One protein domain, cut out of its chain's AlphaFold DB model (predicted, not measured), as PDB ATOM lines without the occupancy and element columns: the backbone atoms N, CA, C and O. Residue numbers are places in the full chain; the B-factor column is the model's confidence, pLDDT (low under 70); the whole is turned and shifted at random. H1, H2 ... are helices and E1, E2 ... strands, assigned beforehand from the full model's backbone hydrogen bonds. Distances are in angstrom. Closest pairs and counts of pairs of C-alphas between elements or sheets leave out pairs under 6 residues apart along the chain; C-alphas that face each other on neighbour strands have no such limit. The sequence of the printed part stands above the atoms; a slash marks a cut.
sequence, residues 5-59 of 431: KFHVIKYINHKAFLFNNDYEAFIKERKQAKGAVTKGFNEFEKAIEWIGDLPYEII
ATOM      1  N   LYS A   5     151.965 169.857 210.716       80.06
ATOM      2  CA  LYS A   5     151.340 171.156 210.412       80.06
ATOM      3  C   LYS A   5     151.534 172.166 211.538       80.06
ATOM      4  O   LYS A   5     151.610 173.359 211.277       80.06
ATOM      5  N   PHE A   6     151.658 171.689 212.772       82.88
ATOM      6  CA  PHE A   6     151.731 172.527 213.961       82.88
ATOM      7  C   PHE A   6     153.063 172.314 214.665       82.88
ATOM      8  O   PHE A   6     153.461 171.174 214.895       82.88
ATOM      9  N   HIS A   7     153.748 173.390 215.030       87.81
ATOM     10  CA  HIS A   7     154.987 173.321 215.801       87.81
ATOM     11  C   HIS A   7     154.862 174.202 217.033       87.81
ATOM     12  O   HIS A   7     154.401 175.327 216.935       87.81
ATOM     13  N   VAL A   8     155.254 173.698 218.198       86.44
ATOM     14  CA  VAL A   8     155.148 174.416 219.467       86.44
ATOM     15  C   VAL A   8     156.535 174.664 220.032       86.44
ATOM     16  O   VAL A   8     157.364 173.751 220.037       86.44
ATOM     17  N   ILE A   9     156.756 175.870 220.548       87.62
ATOM     18  CA  ILE A   9     157.863 176.226 221.437       87.62
ATOM     19  C   ILE A   9     157.260 176.545 222.805       87.62
ATOM     20  O   ILE A   9     156.462 177.471 222.929       87.62
ATOM     21  N   LYS A  10     157.618 175.770 223.827       83.38
ATOM     22  CA  LYS A  10     157.107 175.897 225.194       83.38
ATOM     23  C   LYS A  10     158.258 176.224 226.137       83.38
ATOM     24  O   LYS A  10     159.191 175.439 226.292       83.38
ATOM     25  N   TYR A  11     158.190 177.398 226.748       80.25
ATOM     26  CA  TYR A  11     159.137 177.849 227.760       80.25
ATOM     27  C   TYR A  11     158.670 177.384 229.144       80.25
ATOM     28  O   TYR A  11     157.469 177.352 229.419       80.25
ATOM     29  N   ILE A  12     159.604 177.010 230.019       63.03
ATOM     30  CA  ILE A  12     159.280 176.616 231.396       63.03
ATOM     31  C   ILE A  12     158.720 177.856 232.114       63.03
ATOM     32  O   ILE A  12     159.410 178.864 232.210       63.03
ATOM     33  N   ASN A  13     157.462 177.787 232.565       58.75
ATOM     34  CA  ASN A  13     156.725 178.849 233.273       58.75
ATOM     35  C   ASN A  13     156.484 180.161 232.494       58.75
ATOM     36  O   ASN A  13     156.232 181.202 233.097       58.75
ATOM     37  N   HIS A  14     156.508 180.120 231.160       71.94
ATOM     38  CA  HIS A  14     156.210 181.281 230.314       71.94
ATOM     39  C   HIS A  14     155.261 180.928 229.158       71.94
ATOM     40  O   HIS A  14     154.861 179.778 228.974       71.94
ATOM     41  N   LYS A  15     154.904 181.952 228.374       77.50
ATOM     42  CA  LYS A  15     154.033 181.854 227.199       77.50
ATOM     43  C   LYS A  15     154.578 180.854 226.169       77.50
ATOM     44  O   LYS A  15     155.766 180.886 225.856       77.50
ATOM     45  N   ALA A  16     153.725 179.992 225.619       82.88
ATOM     46  CA  ALA A  16     154.066 179.101 224.510       82.88
ATOM     47  C   ALA A  16     153.760 179.746 223.144       82.88
ATOM     48  O   ALA A  16     152.862 180.572 223.014       82.88
ATOM     49  N   PHE A  17     154.477 179.342 222.100       83.56
ATOM     50  CA  PHE A  17     154.238 179.793 220.726       83.56
ATOM     51  C   PHE A  17     153.876 178.599 219.854       83.56
ATOM     52  O   PHE A  17     154.642 177.638 219.770       83.56
ATOM     53  N   LEU A  18     152.711 178.656 219.216       83.56
ATOM     54  CA  LEU A  18     152.165 177.630 218.338       83.56
ATOM     55  C   LEU A  18     152.190 178.121 216.891       83.56
ATOM     56  O   LEU A  18     151.393 178.955 216.484       83.56
ATOM     57  N   PHE A  19     153.082 177.558 216.095       84.94
ATOM     58  CA  PHE A  19     153.246 177.856 214.682       84.94
ATOM     59  C   PHE A  19     152.330 176.957 213.853       84.94
ATOM     60  O   PHE A  19     152.541 175.743 213.784       84.94
ATOM     61  N   ASN A  20     151.316 177.547 213.228       81.56
ATOM     62  CA  ASN A  20     150.381 176.894 212.325       81.56
ATOM     63  C   ASN A  20     150.847 177.071 210.877       81.56
ATOM     64  O   ASN A  20     150.790 178.166 210.316       81.56
ATOM     65  N   ASN A  21     151.317 175.976 210.290       78.81
ATOM     66  CA  ASN A  21     151.815 175.884 208.922       78.81
ATOM     67  C   ASN A  21     153.003 176.816 208.593       78.81
ATOM     68  O   ASN A  21     153.418 176.888 207.443       78.81
ATOM     69  N   ASP A  22     153.601 177.473 209.594       76.69
ATOM     70  CA  ASP A  22     154.754 178.369 209.449       76.69
ATOM     71  C   ASP A  22     156.031 177.742 210.027       76.69
ATOM     72  O   ASP A  22     156.488 178.049 211.134       76.69
ATOM     73  N   TYR A  23     156.594 176.786 209.287       78.94
ATOM     74  CA  TYR A  23     157.805 176.087 209.722       78.94
ATOM     75  C   TYR A  23     159.041 177.000 209.728       78.94
ATOM     76  O   TYR A  23     159.943 176.811 210.543       78.94
ATOM     77  N   GLU A  24     159.092 178.005 208.854       80.19
ATOM     78  CA  GLU A  24     160.228 178.928 208.792       80.19
ATOM     79  C   GLU A  24     160.267 179.856 210.006       80.19
ATOM     80  O   GLU A  24     161.324 179.992 210.635       80.19
ATOM     81  N   ALA A  25     159.122 180.426 210.398       78.12
ATOM     82  CA  ALA A  25     159.028 181.209 211.624       78.12
ATOM     83  C   ALA A  25     159.347 180.354 212.857       78.12
ATOM     84  O   ALA A  25     160.101 180.800 213.724       78.12
ATOM     85  N   PHE A  26     158.883 179.099 212.895       84.00
ATOM     86  CA  PHE A  26     159.233 178.159 213.963       84.00
ATOM     87  C   PHE A  26     160.750 177.962 214.086       84.00
ATOM     88  O   PHE A  26     161.299 178.022 215.186       84.00
ATOM     89  N   ILE A  27     161.456 177.746 212.972       81.69
ATOM     90  CA  ILE A  27     162.914 177.565 212.986       81.69
ATOM     91  C   ILE A  27     163.640 178.844 213.408       81.69
ATOM     92  O   ILE A  27     164.634 178.767 214.136       81.69
ATOM     93  N   LYS A  28     163.160 180.015 212.976       83.81
ATOM     94  CA  LYS A  28     163.735 181.310 213.362       83.81
ATOM     95  C   LYS A  28     163.602 181.556 214.864       83.81
ATOM     96  O   LYS A  28     164.599 181.892 215.500       83.81
ATOM     97  N   GLU A  29     162.418 181.326 215.418       80.81
ATOM     98  CA  GLU A  29     162.147 181.508 216.844       80.81
ATOM     99  C   GLU A  29     162.898 180.475 217.693       80.81
ATOM    100  O   GLU A  29     163.539 180.809 218.687       80.81
ATOM    101  N   ARG A  30     162.937 179.211 217.246       81.75
ATOM    102  CA  ARG A  30     163.666 178.133 217.931       81.75
ATOM    103  C   ARG A  30     165.150 178.446 218.116       81.75
ATOM    104  O   ARG A  30     165.723 178.056 219.129       81.75
ATOM    105  N   LYS A  31     165.786 179.139 217.164       81.19
ATOM    106  CA  LYS A  31     167.198 179.550 217.285       81.19
ATOM    107  C   LYS A  31     167.432 180.542 218.429       81.19
ATOM    108  O   LYS A  31     168.547 180.612 218.937       81.19
ATOM    109  N   GLN A  32     166.406 181.296 218.820       76.38
ATOM    110  CA  GLN A  32     166.465 182.313 219.873       76.38
ATOM    111  C   GLN A  32     165.940 181.781 221.222       76.38
ATOM    112  O   GLN A  32     166.318 182.285 222.278       76.38
ATOM    113  N   ALA A  33     165.155 180.700 221.199       70.19
ATOM    114  CA  ALA A  33     164.499 180.079 222.348       70.19
ATOM    115  C   ALA A  33     165.420 179.181 223.210       70.19
ATOM    116  O   ALA A  33     165.244 177.959 223.274       70.19
ATOM    117  N   LYS A  34     166.417 179.759 223.898       71.88
ATOM    118  CA  LYS A  34     167.260 179.006 224.854       71.88
ATOM    119  C   LYS A  34     166.427 178.527 226.054       71.88
ATOM    120  O   LYS A  34     165.800 179.333 226.728       71.88
ATOM    121  N   GLY A  35     166.445 177.219 226.334       72.06
ATOM    122  CA  GLY A  35     165.734 176.615 227.474       72.06
ATOM    123  C   GLY A  35     164.265 176.239 227.221       72.06
ATOM    124  O   GLY A  35     163.581 175.816 228.151       72.06
ATOM    125  N   ALA A  36     163.773 176.359 225.985       83.00
ATOM    126  CA  ALA A  36     162.427 175.930 225.610       83.00
ATOM    127  C   ALA A  36     162.389 174.469 225.135       83.00
ATOM    128  O   ALA A  36     163.304 173.986 224.464       83.00
ATOM    129  N   VAL A  37     161.283 173.777 225.410       86.56
ATOM    130  CA  VAL A  37     160.963 172.476 224.813       86.56
ATOM    131  C   VAL A  37     160.133 172.672 223.550       86.56
ATOM    132  O   VAL A  37     159.170 173.437 223.534       86.56
ATOM    133  N   THR A  38     160.493 171.974 222.472       89.56
ATOM    134  CA  THR A  38     159.800 172.096 221.181       89.56
ATOM    135  C   THR A  38     159.216 170.771 220.721       89.56
ATOM    136  O   THR A  38     159.901 169.749 220.789       89.56
ATOM    137  N   LYS A  39     157.994 170.779 220.181       89.06
ATOM    138  CA  LYS A  39     157.354 169.574 219.636       89.06
ATOM    139  C   LYS A  39     156.457 169.917 218.453       89.06
ATOM    140  O   LYS A  39     155.847 170.977 218.421       89.06
ATOM    141  N   GLY A  40     156.398 169.022 217.469       88.31
ATOM    142  CA  GLY A  40     155.536 169.177 216.296       88.31
ATOM    143  C   GLY A  40     154.421 168.134 216.243       88.31
ATOM    144  O   GLY A  40     154.651 166.970 216.600       88.31
ATOM    145  N   PHE A  41     153.268 168.544 215.722       86.00
ATOM    146  CA  PHE A  41     152.001 167.819 215.705       86.00
ATOM    147  C   PHE A  41     151.340 167.878 214.323       86.00
ATOM    148  O   PHE A  41     151.546 168.808 213.540       86.00
ATOM    149  N   ASN A  42     150.532 166.862 214.027       83.19
ATOM    150  CA  ASN A  42     149.720 166.812 212.808       83.19
ATOM    151  C   ASN A  42     148.333 167.445 213.008       83.19
ATOM    152  O   ASN A  42     147.732 167.898 212.039       83.19
ATOM    153  N   GLU A  43     147.863 167.484 214.255       78.50
ATOM    154  CA  GLU A  43     146.547 167.961 214.690       78.50
ATOM    155  C   GLU A  43     146.740 169.108 215.688       78.50
ATOM    156  O   GLU A  43     147.699 169.090 216.470       78.50
ATOM    157  N   PHE A  44     145.853 170.102 215.641       75.00
ATOM    158  CA  PHE A  44     145.923 171.293 216.488       75.00
ATOM    159  C   PHE A  44     145.630 170.937 217.948       75.00
ATOM    160  O   PHE A  44     146.345 171.373 218.846       75.00
ATOM    161  N   GLU A  45     144.643 170.071 218.182       78.75
ATOM    162  CA  GLU A  45     144.192 169.659 219.511       78.75
ATOM    163  C   GLU A  45     145.330 169.021 220.310       78.75
ATOM    164  O   GLU A  45     145.582 169.412 221.445       78.75
ATOM    165  N   LYS A  46     146.108 168.129 219.682       81.94
ATOM    166  CA  LYS A  46     147.286 167.496 220.306       81.94
ATOM    167  C   LYS A  46     148.389 168.500 220.647       81.94
ATOM    168  O   LYS A  46     149.180 168.260 221.559       81.94
ATOM    169  N   ALA A  47     148.479 169.600 219.899       80.94
ATOM    170  CA  ALA A  47     149.430 170.667 220.178       80.94
ATOM    171  C   ALA A  47     148.990 171.497 221.393       80.94
ATOM    172  O   ALA A  47     149.821 171.781 222.254       80.94
ATOM    173  N   ILE A  48     147.696 171.821 221.489       80.38
ATOM    174  CA  ILE A  48     147.101 172.526 222.633       80.38
ATOM    175  C   ILE A  48     147.142 171.671 223.901       80.38
ATOM    176  O   ILE A  48     147.589 172.147 224.939       80.38
ATOM    177  N   GLU A  49     146.778 170.392 223.812       83.25
ATOM    178  CA  GLU A  49     146.862 169.442 224.928       83.25
ATOM    179  C   GLU A  49     148.288 169.373 225.497       83.25
ATOM    180  O   GLU A  49     148.500 169.364 226.706       83.25
ATOM    181  N   TRP A  50     149.297 169.407 224.623       85.50
ATOM    182  CA  TRP A  50     150.696 169.406 225.041       85.50
ATOM    183  C   TRP A  50     151.174 170.747 225.630       85.50
ATOM    184  O   TRP A  50     152.082 170.777 226.475       85.50
ATOM    185  N   ILE A  51     150.575 171.866 225.206       83.44
ATOM    186  CA  ILE A  51     150.788 173.179 225.827       83.44
ATOM    187  C   ILE A  51     150.246 173.166 227.262       83.44
ATOM    188  O   ILE A  51     150.966 173.603 228.169       83.44
ATOM    189  N   GLY A  52     149.076 172.562 227.484       82.62
ATOM    190  CA  GLY A  52     148.388 172.528 228.777       82.62
ATOM    191  C   GLY A  52     147.824 173.902 229.145       82.62
ATOM    192  O   GLY A  52     147.449 174.673 228.265       82.62
ATOM    193  N   ASP A  53     147.833 174.242 230.434       78.94
ATOM    194  CA  ASP A  53     147.278 175.506 230.952       78.94
ATOM    195  C   ASP A  53     148.178 176.738 230.737       78.94
ATOM    196  O   ASP A  53     147.901 177.824 231.249       78.94
ATOM    197  N   LEU A  54     149.281 176.598 229.996       74.81
ATOM    198  CA  LEU A  54     150.164 177.728 229.718       74.81
ATOM    199  C   LEU A  54     149.508 178.702 228.726       74.81
ATOM    200  O   LEU A  54     148.965 178.266 227.706       74.81
ATOM    201  N   PRO A  55     149.626 180.026 228.944       72.31
ATOM    202  CA  PRO A  55     149.198 181.005 227.953       72.31
ATOM    203  C   PRO A  55     149.980 180.793 226.653       72.31
ATOM    204  O   PRO A  55     151.181 180.520 226.695       72.31
ATOM    205  N   TYR A  56     149.340 180.929 225.491       78.12
ATOM    206  CA  TYR A  56     150.009 180.709 224.208       78.12
ATOM    207  C   TYR A  56     149.607 181.709 223.122       78.12
ATOM    208  O   TYR A  56     148.572 182.364 223.204       78.12
ATOM    209  N   GLU A  57     150.458 181.853 222.107       77.06
ATOM    210  CA  GLU A  57     150.206 182.647 220.901       77.06
ATOM    211  C   GLU A  57     150.222 181.762 219.663       77.06
ATOM    212  O   GLU A  57     151.110 180.921 219.520       77.06
ATOM    213  N   ILE A  58     149.269 181.968 218.756       76.62
ATOM    214  CA  ILE A  58     149.222 181.255 217.481       76.62
ATOM    215  C   ILE A  58     149.876 182.120 216.403       76.62
ATOM    216  O   ILE A  58     149.396 183.208 216.093       76.62
ATOM    217  N   ILE A  59     150.949 181.613 215.803       74.81
ATOM    218  CA  ILE A  59     151.668 182.232 214.690       74.81
ATOM    219  C   ILE A  59     151.281 181.478 213.418       74.81
ATOM    220  O   ILE A  59     151.573 180.294 213.284       74.81
TER     221      ILE A  59
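This is residues 5 to 59 of the 431 residues of the protein "RNase H type-1 domain-containing protein" of Enterococcus sp. 10A9_DIV0425 (UniProt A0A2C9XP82). A four-stranded sheet, twisted by 58 degrees from edge to edge, is the middle of three layers, with H1 over one face and H2 over the other. The printed part has 55 residues, class mixed, with E1, E2, H1, E3, H2, E4 along it; the mixed sheet runs E3 E1 E2 E4. It is compact, radius of gyration of the C-alphas 9.9 A, spanning 25 by 25 by 15 A.

E1, residues 6 to 11, spans 16.5 A from C-alpha 6 at (151.731, 172.527, 213.961). E2 is 16 to 20, H1 23 to 30, E3 36 to 41, H2 44 to 51, and E4 56 to 59, ending at (151.668, 182.232, 214.690).

E1 and E2 form a hairpin; N 7 and O 19 are 2.9 A apart. E3 is antiparallel to E1, N 8 to O 39 2.8 A; E4 is parallel to E2, N 18 to O 57 2.8 A. H1's height over the sheet is 8.4 A, H2's 8.3 A. E2, H1, E3 and E3, H2, E4 are split strand-helix-strand units, other strands between their strands, with right-handed crossovers. In H1 and H2 every O i to N i+4 pair is within hydrogen-bond range.

The printed part has no cut; its links are tight. Residues 12 to 13 are under 70 in pLDDT.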